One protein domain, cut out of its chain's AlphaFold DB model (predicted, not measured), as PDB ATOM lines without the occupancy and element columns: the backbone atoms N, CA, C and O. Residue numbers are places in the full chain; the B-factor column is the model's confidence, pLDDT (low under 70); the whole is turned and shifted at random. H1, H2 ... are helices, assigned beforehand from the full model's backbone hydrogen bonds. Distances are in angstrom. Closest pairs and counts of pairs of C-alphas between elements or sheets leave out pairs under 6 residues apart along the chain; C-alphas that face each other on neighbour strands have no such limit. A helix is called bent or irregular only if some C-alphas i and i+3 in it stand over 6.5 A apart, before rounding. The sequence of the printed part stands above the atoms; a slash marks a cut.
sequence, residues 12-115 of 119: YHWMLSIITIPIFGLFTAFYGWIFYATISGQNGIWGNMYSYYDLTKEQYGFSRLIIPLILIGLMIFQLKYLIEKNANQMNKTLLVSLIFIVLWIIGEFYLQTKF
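AT A GLANCE: This is residues 12 to 115 of the 119 residues of an uncharacterized protein of Aquimarina algiphila (UniProt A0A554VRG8). Three long helices, H1, H3 and H4, make an elongated up-and-down bundle: H3 packs along H1, while H4 meets both near the end where H3 turns into H4 and spreads away from them toward the other end. Residues 41 to 56 cross from H1 to H3 at the far side of the bundle from the turn between H3 and H4, as a small loop region that holds the one-turn helix H2. The printed part has 104 residues, with four named helices in the order H1, H2, H3, H4 and no named strand; the class is all helix. The whole is only just loose, close to compact, with a radius of gyration of the C-alphas of 15.6 A, and it spans 46 by 24 by 18 A.

HOW THE PARTS SIT: Begin with H1, residues 12 to 40, and set beside it H3, residues 57 to 83, and H4, residues 87 to 113: these three form a bundle, long helices gathered together, and it is up and down, each running against the one before it. H3 is the hub, touching three other helices. H1 and H3 touch, and you will find their closest C-alphas at Thr 28 and Pro 68, 4.2 A apart. Their lines stand at a shallow tilt of 24 degrees, opposite ways. Go next to Tyr 81 and Met 90, the closest C-alphas of H3 and H4, 5.5 A apart. H3 and H4 touch with residues 74 to 82 of H3 and 87 to 97 of H4 alone, at a shallow tilt of 16 degrees, opposite ways; the two are a helical hairpin. H1 and H4 only just touch, with 3 pairs of C-alphas within 8 A, made by residue 13 of H1 and residues 87 to 91 of H4 alone. Their closest C-alphas, those of His 13 and Met 90, are 7.3 A apart, and the helices run the same way at a tilt of 37 degrees, only just steep. With two of these three pairs at a shallow tilt, the packing is mostly aligned, but only just. Now look at H2, residues 49 to 52, which only just touches H3, with 3 pairs of C-alphas within 8 A and residues 57 to 61 of H3 alone; the closest C-alphas are those of Tyr 50 and Tyr 60, 6.1 A apart. H2 is close to H1 but not clearly touching, the C-alphas of Thr 38 and Tyr 50 being 6.9 A apart, and it is apart from H4. In H4 each O i to N i+4 pair is within hydrogen-bond range, in H1 24 of 25 and in H3 21 of 23, while H2 is too short for such a pair.

IN THESE COORDINATES: Find C-alpha 12 at (0.647, 38.533, 10.413); from there H1 runs through 29 residues and 41.3 A to C-alpha 40 at (26.919, 7.413, 3.841). It is neither bent nor irregular, but only just: C-alphas 19 and 22 are 6.0 A apart. H2 follows with four residues, Met 49 to Tyr 52. H3 takes you from Lys 57 to Ile 83, 39.9 A. H4 runs from Ala 87 over 39.5 A to C-alpha 113 at (5.369, 7.197, -9.411).

THE WHOLE: The two C-alphas farthest apart are those of Ser 51 and Lys 85, at 46.3 A; those of Tyr 12 and Phe 115, the first and last printed, are 39.4 A apart. The printed part has no cut. The link from H1 to H2 is short, those from H2 to H3 and from H3 to H4 are tight, and no link is long. In the B-factor column the mean pLDDT of the printed part is 91.4, and no printed residue is under 70.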
ATOM      1  N   TYR A  12       0.656  39.825  11.101       88.56
ATOM      2  CA  TYR A  12       0.647  38.533  10.413       88.56
ATOM      3  C   TYR A  12       2.024  38.132   9.860       88.56
ATOM      4  O   TYR A  12       2.323  36.947   9.813       88.56
ATOM      5  N   HIS A  13       2.885  39.081   9.462       89.56
ATOM      6  CA  HIS A  13       4.218  38.746   8.949       89.56
ATOM      7  C   HIS A  13       5.090  38.135  10.050       89.56
ATOM      8  O   HIS A  13       5.839  37.195   9.799       89.56
ATOM      9  N   TRP A  14       4.966  38.666  11.268       87.88
ATOM     10  CA  TRP A  14       5.645  38.152  12.451       87.88
ATOM     11  C   TRP A  14       5.119  36.774  12.830       87.88
ATOM     12  O   TRP A  14       5.902  35.837  12.945       87.88
ATOM     13  N   MET A  15       3.795  36.639  12.947       90.56
ATOM     14  CA  MET A  15       3.155  35.370  13.295       90.56
ATOM     15  C   MET A  15       3.500  34.268  12.290       90.56
ATOM     16  O   MET A  15       3.915  33.185  12.692       90.56
ATOM     17  N   LEU A  16       3.395  34.556  10.987       90.62
ATOM     18  CA  LEU A  16       3.747  33.594   9.945       90.62
ATOM     19  C   LEU A  16       5.211  33.187  10.041       90.62
ATOM     20  O   LEU A  16       5.485  32.001  10.013       90.62
ATOM     21  N   SER A  17       6.135  34.131  10.223       90.50
ATOM     22  CA  SER A  17       7.565  33.806  10.278       90.50
ATOM     23  C   SER A  17       7.947  33.002  11.519       90.50
ATOM     24  O   SER A  17       8.742  32.071  11.420       90.50
ATOM     25  N   ILE A  18       7.352  33.318  12.676       90.69
ATOM     26  CA  ILE A  18       7.532  32.550  13.919       90.69
ATOM     27  C   ILE A  18       7.084  31.098  13.738       90.69
ATOM     28  O   ILE A  18       7.655  30.212  14.361       90.69
ATOM     29  N   ILE A  19       6.089  30.841  12.888       92.44
ATOM     30  CA  ILE A  19       5.597  29.490  12.606       92.44
ATOM     31  C   ILE A  19       6.423  28.827  11.496       92.44
ATOM     32  O   ILE A  19       6.852  27.683  11.639       92.44
ATOM     33  N   THR A  20       6.671  29.527  10.387       92.69
ATOM     34  CA  THR A  20       7.310  28.941   9.203       92.69
ATOM     35  C   THR A  20       8.776  28.631   9.431       92.69
ATOM     36  O   THR A  20       9.231  27.596   8.961       92.69
ATOM     37  N   ILE A  21       9.517  29.470  10.160       94.19
ATOM     38  CA  ILE A  21      10.953  29.256  10.380       94.19
ATOM     39  C   ILE A  21      11.216  27.951  11.154       94.19
ATOM     40  O   ILE A  21      11.980  27.130  10.649       94.19
ATOM     41  N   PRO A  22      10.578  27.671  12.310       95.94
ATOM     42  CA  PRO A  22      10.749  26.388  12.997       95.94
ATOM     43  C   PRO A  22      10.340  25.186  12.145       95.94
ATOM     44  O   PRO A  22      11.059  24.189  12.113       95.94
ATOM     45  N   ILE A  23       9.222  25.284  11.417       95.81
ATOM     46  CA  ILE A  23       8.763  24.211  10.525       95.81
ATOM     47  C   ILE A  23       9.814  23.943   9.443       95.81
ATOM     48  O   ILE A  23      10.210  22.798   9.231       95.81
ATOM     49  N   PHE A  24      10.318  24.989   8.790       96.81
ATOM     50  CA  PHE A  24      11.360  24.868   7.773       96.81
ATOM     51  C   PHE A  24      12.660  24.321   8.363       96.81
ATOM     52  O   PHE A  24      13.315  23.511   7.711       96.81
ATOM     53  N   GLY A  25      13.002  24.682   9.600       97.12
ATOM     54  CA  GLY A  25      14.137  24.123  10.331       97.12
ATOM     55  C   GLY A  25      14.013  22.614  10.548       97.12
ATOM     56  O   GLY A  25      14.948  21.873  10.246       97.12
ATOM     57  N   LEU A  26      12.842  22.138  10.984       96.69
ATOM     58  CA  LEU A  26      12.565  20.706  11.148       96.69
ATOM     59  C   LEU A  26      12.682  19.949   9.822       96.69
ATOM     60  O   LEU A  26      13.374  18.934   9.753       96.69
ATOM     61  N   PHE A  27      12.069  20.461   8.752       95.50
ATOM     62  CA  PHE A  27      12.169  19.844   7.427       95.50
ATOM     63  C   PHE A  27      13.594  19.882   6.870       95.50
ATOM     64  O   PHE A  27      14.032  18.920   6.243       95.50
ATOM     65  N   THR A  28      14.344  20.950   7.139       96.75
ATOM     66  CA  THR A  28      15.755  21.056   6.754       96.75
ATOM     67  C   THR A  28      16.578  19.952   7.413       96.75
ATOM     68  O   THR A  28      17.316  19.246   6.728       96.75
ATOM     69  N   ALA A  29      16.427  19.762   8.726       95.38
ATOM     70  CA  ALA A  29      17.126  18.709   9.457       95.38
ATOM     71  C   ALA A  29      16.715  17.311   8.967       95.38
ATOM     72  O   ALA A  29      17.572  16.465   8.722       95.38
ATOM     73  N   PHE A  30      15.416  17.089   8.762       94.50
ATOM     74  CA  PHE A  30      14.880  15.816   8.288       94.50
ATOM     75  C   PHE A  30      15.417  15.430   6.902       94.50
ATOM     76  O   PHE A  30      15.955  14.339   6.726       94.50
ATOM     77  N   TYR A  31      15.334  16.331   5.920       93.56
ATOM     78  CA  TYR A  31      15.832  16.055   4.571       93.56
ATOM     79  C   TYR A  31      17.358  16.026   4.488       93.56
ATOM     80  O   TYR A  31      17.912  15.210   3.750       93.56
ATOM     81  N   GLY A  32      18.042  16.850   5.286       93.81
ATOM     82  CA  GLY A  32      19.493  16.780   5.443       93.81
ATOM     83  C   GLY A  32      19.941  15.418   5.979       93.81
ATOM     84  O   GLY A  32      20.886  14.832   5.454       93.81
ATOM     85  N   TRP A  33      19.212  14.868   6.955       93.19
ATOM     86  CA  TRP A  33      19.456  13.522   7.467       93.19
ATOM     87  C   TRP A  33      19.227  12.446   6.403       93.19
ATOM     88  O   TRP A  33      20.063  11.558   6.258       93.19
ATOM     89  N   ILE A  34      18.148  12.533   5.615       92.50
ATOM     90  CA  ILE A  34      17.893  11.584   4.515       92.50
ATOM     91  C   ILE A  34      19.045  11.591   3.509       92.50
ATOM     92  O   ILE A  34      19.508  10.522   3.108       92.50
ATOM     93  N   PHE A  35      19.518  12.773   3.104       93.75
ATOM     94  CA  PHE A  35      20.667  12.893   2.210       93.75
ATOM     95  C   PHE A  35      21.917  12.244   2.812       93.75
ATOM     96  O   PHE A  35      22.529  11.390   2.170       93.75
ATOM     97  N   TYR A  36      22.262  12.611   4.049       92.62
ATOM     98  CA  TYR A  36      23.429  12.074   4.745       92.62
ATOM     99  C   TYR A  36      23.368  10.548   4.857       92.62
ATOM    100  O   TYR A  36      24.289   9.863   4.418       92.62
ATOM    101  N   ALA A  37      22.252  10.007   5.353       91.75
ATOM    102  CA  ALA A  37      22.047   8.569   5.490       91.75
ATOM    103  C   ALA A  37      22.167   7.854   4.137       91.75
ATOM    104  O   ALA A  37      22.880   6.855   4.031       91.75
ATOM    105  N   THR A  38      21.560   8.418   3.084       91.44
ATOM    106  CA  THR A  38      21.652   7.882   1.721       91.44
ATOM    107  C   THR A  38      23.105   7.805   1.275       91.44
ATOM    108  O   THR A  38      23.568   6.720   0.947       91.44
ATOM    109  N   ILE A  39      23.855   8.911   1.279       91.94
ATOM    110  CA  ILE A  39      25.226   8.950   0.747       91.94
ATOM    111  C   ILE A  39      26.190   8.115   1.593       91.94
ATOM    112  O   ILE A  39      26.981   7.346   1.040       91.94
ATOM    113  N   SER A  40      26.077   8.176   2.916       89.69
ATOM    114  CA  SER A  40      26.919   7.413   3.841       89.69
ATOM    115  C   SER A  40      26.533   5.935   3.955       89.69
ATOM    116  O   SER A  40      27.236   5.187   4.626       89.69
ATOM    117  N   GLY A  41      25.451   5.492   3.302       83.88
ATOM    118  CA  GLY A  41      24.981   4.105   3.377       83.88
ATOM    119  C   GLY A  41      24.478   3.707   4.767       83.88
ATOM    120  O   GLY A  41      24.464   2.524   5.092       83.88
ATOM    121  N   GLN A  42      24.097   4.685   5.591       85.50
ATOM    122  CA  GLN A  42      23.469   4.433   6.884       85.50
ATOM    123  C   GLN A  42      21.967   4.224   6.704       85.50
ATOM    124  O   GLN A  42      21.344   4.756   5.784       85.50
ATOM    125  N   ASN A  43      21.362   3.483   7.629       80.88
ATOM    126  CA  ASN A  43      19.913   3.367   7.671       80.88
ATOM    127  C   ASN A  43      19.300   4.690   8.140       80.88
ATOM    128  O   ASN A  43      19.676   5.232   9.180       80.88
ATOM    129  N   GLY A  44      18.344   5.208   7.369       79.12
ATOM    130  CA  GLY A  44      17.524   6.333   7.796       79.12
ATOM    131  C   GLY A  44      16.499   5.920   8.855       79.12
ATOM    132  O   GLY A  44      16.393   4.753   9.228       79.12
ATOM    133  N   ILE A  45      15.673   6.883   9.277       77.44
ATOM    134  CA  ILE A  45      14.561   6.662  10.226       77.44
ATOM    135  C   ILE A  45      13.610   5.556   9.733       77.44
ATOM    136  O   ILE A  45      13.031   4.825  10.526       77.44
ATOM    137  N   TRP A  46      13.500   5.408   8.414       78.00
ATOM    138  CA  TRP A  46      12.643   4.432   7.750       78.00
ATOM    139  C   TRP A  46      13.449   3.394   6.956       78.00
ATOM    140  O   TRP A  46      12.990   2.878   5.940       78.00
ATOM    141  N   GLY A  47      14.688   3.130   7.381       79.12
ATOM    142  CA  GLY A  47      15.611   2.252   6.670       79.12
ATOM    143  C   GLY A  47      16.187   2.889   5.406       79.12
ATOM    144  O   GLY A  47      16.271   4.116   5.275       79.12
ATOM    145  N   ASN A  48      16.640   2.044   4.482       81.56
ATOM    146  CA  ASN A  48      17.288   2.482   3.256       81.56
ATOM    147  C   ASN A  48      16.265   2.916   2.192       81.56
ATOM    148  O   ASN A  48      15.926   2.167   1.286       81.56
ATOM    149  N   MET A  49      15.764   4.143   2.299       80.81
ATOM    150  CA  MET A  49      14.681   4.623   1.436       80.81
ATOM    151  C   MET A  49      15.016   4.636  -0.065       80.81
ATOM    152  O   MET A  49      14.103   4.451  -0.863       80.81
ATOM    153  N   TYR A  50      16.281   4.808  -0.478       83.88
ATOM    154  CA  TYR A  50      16.602   4.857  -1.914       83.88
ATOM    155  C   TYR A  50      16.335   3.520  -2.620       83.88
ATOM    156  O   TYR A  50      16.010   3.529  -3.802       83.88
ATOM    157  N   SER A  51      16.430   2.379  -1.919       84.12
ATOM    158  CA  SER A  51      16.253   1.054  -2.539       84.12
ATOM    159  C   SER A  51      14.829   0.806  -3.035       84.12
ATOM    160  O   SER A  51      14.605  -0.079  -3.858       84.12
ATOM    161  N   TYR A  52      13.871   1.599  -2.554       85.25
ATOM    162  CA  TYR A  52      12.471   1.518  -2.947       85.25
ATOM    163  C   TYR A  52      12.129   2.350  -4.188       85.25
ATOM    164  O   TYR A  52      10.983   2.310  -4.639       85.25
ATOM    165  N   TYR A  53      13.086   3.092  -4.748       86.31
ATOM    166  CA  TYR A  53      12.890   3.940  -5.923       86.31
ATOM    167  C   TYR A  53      13.773   3.479  -7.083       86.31
ATOM    168  O   TYR A  53      14.898   3.027  -6.884       86.31
ATOM    169  N   ASP A  54      13.278   3.645  -8.309       88.25
ATOM    170  CA  ASP A  54      14.049   3.430  -9.540       88.25
ATOM    171  C   ASP A  54      14.981   4.623  -9.831       88.25
ATOM    172  O   ASP A  54      14.794   5.381 -10.784       88.25
ATOM    173  N   LEU A  55      15.929   4.867  -8.923       86.56
ATOM    174  CA  LEU A  55      16.889   5.971  -8.966       86.56
ATOM    175  C   LEU A  55      18.261   5.495  -8.490       86.56
ATOM    176  O   LEU A  55      18.361   4.637  -7.611       86.56
ATOM    177  N   THR A  56      19.337   6.098  -9.006       90.31
ATOM    178  CA  THR A  56      20.660   5.875  -8.406       90.31
ATOM    179  C   THR A  56      20.736   6.519  -7.022       90.31
ATOM    180  O   THR A  56      20.009   7.466  -6.699       90.31
ATOM    181  N   LYS A  57      21.664   6.029  -6.201       90.19
ATOM    182  CA  LYS A  57      21.927   6.542  -4.852       90.19
ATOM    183  C   LYS A  57      22.181   8.054  -4.853       90.19
ATOM    184  O   LYS A  57      21.653   8.775  -4.010       90.19
ATOM    185  N   GLU A  58      22.952   8.541  -5.820       91.69
ATOM    186  CA  GLU A  58      23.279   9.955  -5.991       91.69
ATOM    187  C   GLU A  58      22.053  10.753  -6.433       91.69
ATOM    188  O   GLU A  58      21.788  11.811  -5.871       91.69
ATOM    189  N   GLN A  59      21.270  10.246  -7.391       91.12
ATOM    190  CA  GLN A  59      20.045  10.909  -7.852       91.12
ATOM    191  C   GLN A  59      19.031  11.069  -6.713       91.12
ATOM    192  O   GLN A  59      18.492  12.160  -6.499       91.12
ATOM    193  N   TYR A  60      18.813  10.005  -5.935       91.31
ATOM    194  CA  TYR A  60      17.954  10.060  -4.757       91.31
ATOM    195  C   TYR A  60      18.531  11.014  -3.703       91.31
ATOM    196  O   TYR A  60      17.832  11.909  -3.242       91.31
ATOM    197  N   GLY A  61      19.821  10.907  -3.381       92.00
ATOM    198  CA  GLY A  61      20.475  11.787  -2.413       92.00
ATOM    199  C   GLY A  61      20.360  13.268  -2.787       92.00
ATOM    200  O   GLY A  61      19.847  14.069  -2.005       92.00
ATOM    201  N   PHE A  62      20.791  13.652  -3.988       93.00
ATOM    202  CA  PHE A  62      20.792  15.052  -4.413       93.00
ATOM    203  C   PHE A  62      19.386  15.640  -4.522       93.00
ATOM    204  O   PHE A  62      19.196  16.796  -4.143       93.00
ATOM    205  N   SER A  63      18.385  14.863  -4.950       91.12
ATOM    206  CA  SER A  63      16.996  15.346  -4.950       91.12
ATOM    207  C   SER A  63      16.509  15.694  -3.537       91.12
ATOM    208  O   SER A  63      15.836  16.706  -3.347       91.12
ATOM    209  N   ARG A  64      16.934  14.929  -2.522       92.75
ATOM    210  CA  ARG A  64      16.644  15.207  -1.107       92.75
ATOM    211  C   ARG A  64      17.474  16.359  -0.539       92.75
ATOM    212  O   ARG A  64      16.970  17.049   0.336       92.75
ATOM    213  N   LEU A  65      18.684  16.617  -1.045       94.69
ATOM    214  CA  LEU A  65      19.538  17.744  -0.632       94.69
ATOM    215  C   LEU A  65      19.041  19.109  -1.138       94.69
ATOM    216  O   LEU A  65      19.250  20.126  -0.478       94.69
ATOM    217  N   ILE A  66      18.371  19.162  -2.289       94.81
ATOM    218  CA  ILE A  66      17.870  20.430  -2.847       94.81
ATOM    219  C   ILE A  66      16.854  21.092  -1.905       94.81
ATOM    220  O   ILE A  66      16.890  22.308  -1.712       94.81
ATOM    221  N   ILE A  67      15.988  20.299  -1.271       95.06
ATOM    222  CA  ILE A  67      14.956  20.784  -0.344       95.06
ATOM    223  C   ILE A  67      15.557  21.597   0.823       95.06
ATOM    224  O   ILE A  67      15.200  22.770   0.956       95.06
ATOM    225  N   PRO A  68      16.473  21.062   1.658       96.50
ATOM    226  CA  PRO A  68      17.036  21.794   2.786       96.50
ATOM    227  C   PRO A  68      17.811  23.040   2.349       96.50
ATOM    228  O   PRO A  68      17.725  24.058   3.027       96.50
ATOM    229  N   LEU A  69      18.504  23.018   1.203       96.94
ATOM    230  CA  LEU A  69      19.201  24.204   0.689       96.94
ATOM    231  C   LEU A  69      18.228  25.353   0.385       96.94
ATOM    232  O   LEU A  69      18.477  26.498   0.772       96.94
ATOM    233  N   ILE A  70      17.099  25.047  -0.260       96.69
ATOM    234  CA  ILE A  70      16.061  26.042  -0.555       96.69
ATOM    235  C   ILE A  70      15.411  26.539   0.740       96.69
ATOM    236  O   ILE A  70      15.262  27.749   0.919       96.69
ATOM    237  N   LEU A  71      15.072  25.638   1.667       96.94
ATOM    238  CA  LEU A  71      14.466  26.003   2.951       96.94
ATOM    239  C   LEU A  71      15.379  26.911   3.784       96.94
ATOM    240  O   LEU A  71      14.905  27.917   4.310       96.94
ATOM    241  N   ILE A  72      16.683  26.618   3.856       97.38
ATOM    242  CA  ILE A  72      17.676  27.478   4.519       97.38
ATOM    243  C   ILE A  72      17.686  28.870   3.886       97.38
ATOM    244  O   ILE A  72      17.604  29.867   4.605       97.38
ATOM    245  N   GLY A  73      17.725  28.951   2.553       96.62
ATOM    246  CA  GLY A  73      17.663  30.225   1.840       96.62
ATOM    247  C   GLY A  73      16.405  31.026   2.190       96.62
ATOM    248  O   GLY A  73      16.495  32.201   2.545       96.62
ATOM    249  N   LEU A  74      15.235  30.382   2.165       96.62
ATOM    250  CA  LEU A  74      13.959  31.014   2.513       96.62
ATOM    251  C   LEU A  74      13.923  31.490   3.969       96.62
ATOM    252  O   LEU A  74      13.475  32.609   4.221       96.62
ATOM    253  N   MET A  75      14.434  30.701   4.918       96.75
ATOM    254  CA  MET A  75      14.539  31.107   6.325       96.75
ATOM    255  C   MET A  75      15.442  32.333   6.499       96.75
ATOM    256  O   MET A  75      15.057  33.284   7.181       96.75
ATOM    257  N   ILE A  76      16.613  32.350   5.851       96.75
ATOM    258  CA  ILE A  76      17.545  33.487   5.904       96.75
ATOM    259  C   ILE A  76      16.880  34.750   5.347       96.75
ATOM    260  O   ILE A  76      16.960  35.809   5.972       96.75
ATOM    261  N   PHE A  77      16.188  34.657   4.207       95.75
ATOM    262  CA  PHE A  77      15.478  35.801   3.632       95.75
ATOM    263  C   PHE A  77      14.334  36.288   4.530       95.75
ATOM    264  O   PHE A  77      14.210  37.495   4.742       95.75
ATOM    265  N   GLN A  78      13.543  35.387   5.119       94.56
ATOM    266  CA  GLN A  78      12.496  35.764   6.076       94.56
ATOM    267  C   GLN A  78      13.074  36.496   7.293       94.56
ATOM    268  O   GLN A  78      12.587  37.572   7.643       94.56
ATOM    269  N   LEU A  79      14.144  35.970   7.899       94.75
ATOM    270  CA  LEU A  79      14.832  36.609   9.026       94.75
ATOM    271  C   LEU A  79      15.383  37.985   8.648       94.75
ATOM    272  O   LEU A  79      15.144  38.964   9.356       94.75
ATOM    273  N   LYS A  80      16.063  38.085   7.504       94.81
ATOM    274  CA  LYS A  80      16.601  39.347   6.993       94.81
ATOM    275  C   LYS A  80      15.503  40.400   6.844       94.81
ATOM    276  O   LYS A  80      15.641  41.508   7.357       94.81
ATOM    277  N   TYR A  81      14.389  40.062   6.193       93.62
ATOM    278  CA  TYR A  81      13.313  41.022   5.943       93.62
ATOM    279  C   TYR A  81      12.451  41.328   7.177       93.62
ATOM    280  O   TYR A  81      11.862  42.412   7.234       93.62
ATOM    281  N   LEU A  82      12.415  40.442   8.182       91.44
ATOM    282  CA  LEU A  82      11.903  40.775   9.519       91.44
ATOM    283  C   LEU A  82      12.743  41.873  10.169       91.44
ATOM    284  O   LEU A  82      12.186  42.872  10.626       91.44
ATOM    285  N   ILE A  83      14.068  41.697  10.191       91.19
ATOM    286  CA  ILE A  83      15.011  42.631  10.822       91.19
ATOM    287  C   ILE A  83      14.983  43.986  10.105       91.19
ATOM    288  O   ILE A  83      14.854  45.025  10.749       91.19
ATOM    289  N   GLU A  84      15.009  43.981   8.769       91.62
ATOM    290  CA  GLU A  84      14.931  45.190   7.934       91.62
ATOM    291  C   GLU A  84      13.544  45.859   7.948       91.62
ATOM    292  O   GLU A  84      13.366  46.937   7.377       91.62
ATOM    293  N   LYS A  85      12.536  45.224   8.563       88.94
ATOM    294  CA  LYS A  85      11.132  45.660   8.561       88.94
ATOM    295  C   LYS A  85      10.577  45.917   7.150       88.94
ATOM    296  O   LYS A  85       9.731  46.788   6.947       88.94
ATOM    297  N   ASN A  86      11.032  45.138   6.164       90.12
ATOM    298  CA  ASN A  86      10.684  45.310   4.755       90.12
ATOM    299  C   ASN A  86       9.467  44.456   4.371       90.12
ATOM    300  O   ASN A  86       9.600  43.331   3.887       90.12
ATOM    301  N   ALA A  87       8.258  44.999   4.552       89.38
ATOM    302  CA  ALA A  87       7.029  44.242   4.306       89.38
ATOM    303  C   ALA A  87       6.856  43.797   2.842       89.38
ATOM    304  O   ALA A  87       6.257  42.756   2.584       89.38
ATOM    305  N   ASN A  88       7.364  44.558   1.867       90.81
ATOM    306  CA  ASN A  88       7.216  44.190   0.457       90.81
ATOM    307  C   ASN A  88       8.039  42.937   0.126       90.81
ATOM    308  O   ASN A  88       7.507  41.967  -0.411       90.81
ATOM    309  N   GLN A  89       9.317  42.926   0.514       92.38
ATOM    310  CA  GLN A  89      10.181  41.761   0.305       92.38
ATOM    311  C   GLN A  89       9.761  40.570   1.170       92.38
ATOM    312  O   GLN A  89       9.823  39.428   0.717       92.38
ATOM    313  N   MET A  90       9.235  40.828   2.369       92.75
ATOM    314  CA  MET A  90       8.663  39.779   3.204       92.75
ATOM    315  C   MET A  90       7.463  39.095   2.533       92.75
ATOM    316  O   MET A  90       7.429  37.871   2.450       92.75
ATOM    317  N   ASN A  91       6.506  39.861   1.995       92.75
ATOM    318  CA  ASN A  91       5.359  39.291   1.279       92.75
ATOM    319  C   ASN A  91       5.796  38.470   0.060       92.75
ATOM    320  O   ASN A  91       5.260  37.390  -0.170       92.75
ATOM    321  N   LYS A  92       6.799  38.946  -0.691       94.12
ATOM    322  CA  LYS A  92       7.378  38.180  -1.803       94.12
ATOM    323  C   LYS A  92       8.001  36.873  -1.324       94.12
ATOM    324  O   LYS A  92       7.746  35.838  -1.919       94.12
ATOM    325  N   THR A  93       8.764  36.908  -0.235       94.56
ATOM    326  CA  THR A  93       9.400  35.707   0.328       94.56
ATOM    327  C   THR A  93       8.354  34.700   0.797       94.56
ATOM    328  O   THR A  93       8.459  33.526   0.468       94.56
ATOM    329  N   LEU A  94       7.298  35.147   1.486       93.25
ATOM    330  CA  LEU A  94       6.177  34.291   1.892       93.25
ATOM    331  C   LEU A  94       5.442  33.680   0.689       93.25
ATOM    332  O   LEU A  94       5.089  32.503   0.722       93.25
ATOM    333  N   LEU A  95       5.247  34.451  -0.384       95.06
ATOM    334  CA  LEU A  95       4.650  33.950  -1.622       95.06
ATOM    335  C   LEU A  95       5.541  32.896  -2.296       95.06
ATOM    336  O   LEU A  95       5.041  31.849  -2.700       95.06
ATOM    337  N   VAL A  96       6.850  33.144  -2.385       96.00
ATOM    338  CA  VAL A  96       7.817  32.176  -2.928       96.00
ATOM    339  C   VAL A  96       7.825  30.900  -2.090       96.00
ATOM    340  O   VAL A  96       7.798  29.815  -2.661       96.00
ATOM    341  N   SER A  97       7.779  31.009  -0.759       94.56
ATOM    342  CA  SER A  97       7.648  29.852   0.133       94.56
ATOM    343  C   SER A  97       6.401  29.024  -0.185       94.56
ATOM    344  O   SER A  97       6.481  27.801  -0.252       94.56
ATOM    345  N   LEU A  98       5.256  29.671  -0.418       94.12
ATOM    346  CA  LEU A  98       4.009  28.980  -0.748       94.12
ATOM    347  C   LEU A  98       4.079  28.276  -2.112       94.12
ATOM    348  O   LEU A  98       3.698  27.114  -2.220       94.12
ATOM    349  N   ILE A  99       4.620  28.948  -3.132       96.75
ATOM    350  CA  ILE A  99       4.840  28.354  -4.461       96.75
ATOM    351  C   ILE A  99       5.785  27.153  -4.360       96.75
ATOM    352  O   ILE A  99       5.511  26.103  -4.937       96.75
ATOM    353  N   PHE A 100       6.873  27.286  -3.599       95.31
ATOM    354  CA  PHE A 100       7.825  26.203  -3.380       95.31
ATOM    355  C   PHE A 100       7.166  24.986  -2.726       95.31
ATOM    356  O   PHE A 100       7.379  23.877  -3.200       95.31
ATOM    357  N   ILE A 101       6.329  25.175  -1.700       93.81
ATOM    358  CA  ILE A 101       5.607  24.070  -1.049       93.81
ATOM    359  C   ILE A 101       4.735  23.314  -2.059       93.81
ATOM    360  O   ILE A 101       4.766  22.087  -2.091       93.81
ATOM    361  N   VAL A 102       3.996  24.027  -2.915       96.38
ATOM    362  CA  VAL A 102       3.153  23.398  -3.947       96.38
ATOM    363  C   VAL A 102       4.001  22.609  -4.947       96.38
ATOM    364  O   VAL A 102       3.702  21.448  -5.224       96.38
ATOM    365  N   LEU A 103       5.078  23.208  -5.463       95.44
ATOM    366  CA  LEU A 103       5.992  22.538  -6.393       95.44
ATOM    367  C   LEU A 103       6.658  21.315  -5.758       95.44
ATOM    368  O   LEU A 103       6.800  20.283  -6.409       95.44
ATOM    369  N   TRP A 104       7.037  21.419  -4.488       94.00
ATOM    370  CA  TRP A 104       7.638  20.327  -3.740       94.00
ATOM    371  C   TRP A 104       6.659  19.158  -3.574       94.00
ATOM    372  O   TRP A 104       7.028  18.032  -3.890       94.00
ATOM    373  N   ILE A 105       5.399  19.412  -3.199       93.44
ATOM    374  CA  ILE A 105       4.357  18.372  -3.115       93.44
ATOM    375  C   ILE A 105       4.171  17.662  -4.464       93.44
ATOM    376  O   ILE A 105       4.111  16.435  -4.513       93.44
ATOM    377  N   ILE A 106       4.124  18.412  -5.570       94.06
ATOM    378  CA  ILE A 106       4.044  17.833  -6.922       94.06
ATOM    379  C   ILE A 106       5.276  16.961  -7.215       94.06
ATOM    380  O   ILE A 106       5.144  15.863  -7.753       94.06
ATOM    381  N   GLY A 107       6.469  17.423  -6.830       91.00
ATOM    382  CA  GLY A 107       7.712  16.663  -6.950       91.00
ATOM    383  C   GLY A 107       7.698  15.356  -6.152       91.00
ATOM    384  O   GLY A 107       8.136  14.330  -6.670       91.00
ATOM    385  N   GLU A 108       7.147  15.354  -4.936       89.12
ATOM    386  CA  GLU A 108       6.969  14.131  -4.141       89.12
ATOM    387  C   GLU A 108       6.007  13.152  -4.814       89.12
ATOM    388  O   GLU A 108       6.316  11.964  -4.900       89.12
ATOM    389  N   PHE A 109       4.878  13.627  -5.351       90.31
ATOM    390  CA  PHE A 109       3.963  12.768  -6.107       90.31
ATOM    391  C   PHE A 109       4.642  12.155  -7.328       90.31
ATOM    392  O   PHE A 109       4.485  10.963  -7.588       90.31
ATOM    393  N   TYR A 110       5.442  12.936  -8.053       88.75
ATOM    394  CA  TYR A 110       6.224  12.409  -9.164       88.75
ATOM    395  C   TYR A 110       7.218  11.336  -8.696       88.75
ATOM    396  O   TYR A 110       7.271  10.261  -9.295       88.75
ATOM    397  N   LEU A 111       7.958  11.567  -7.607       86.38
ATOM    398  CA  LEU A 111       8.864  10.557  -7.048       86.38
ATOM    399  C   LEU A 111       8.119   9.279  -6.647       86.38
ATOM    400  O   LEU A 111       8.614   8.188  -6.919       86.38
ATOM    401  N   GLN A 112       6.917   9.386  -6.080       85.81
ATOM    402  CA  GLN A 112       6.089   8.221  -5.752       85.81
ATOM    403  C   GLN A 112       5.708   7.391  -6.984       85.81
ATOM    404  O   GLN A 112       5.606   6.175  -6.877       85.81
ATOM    405  N   THR A 113       5.580   7.985  -8.177       84.44
ATOM    406  CA  THR A 113       5.369   7.197  -9.411       84.44
ATOM    407  C   THR A 113       6.578   6.340  -9.805       84.44
ATOM    408  O   THR A 113       6.435   5.382 -10.557       84.44
ATOM    409  N   LYS A 114       7.770   6.666  -9.289       82.94
ATOM    410  CA  LYS A 114       9.017   5.904  -9.464       82.94
ATOM    411  C   LYS A 114       9.263   4.895  -8.341       82.94
ATOM    412  O   LYS A 114      10.329   4.280  -8.295       82.94
ATOM    413  N   PHE A 115       8.307   4.739  -7.428       86.50
ATOM    414  CA  PHE A 115       8.367   3.749  -6.367       86.50
ATOM    415  C   PHE A 115       8.213   2.343  -6.956       86.50
ATOM    416  O   PHE A 115       7.221   2.035  -7.612       86.50
TER     417      PHE A 115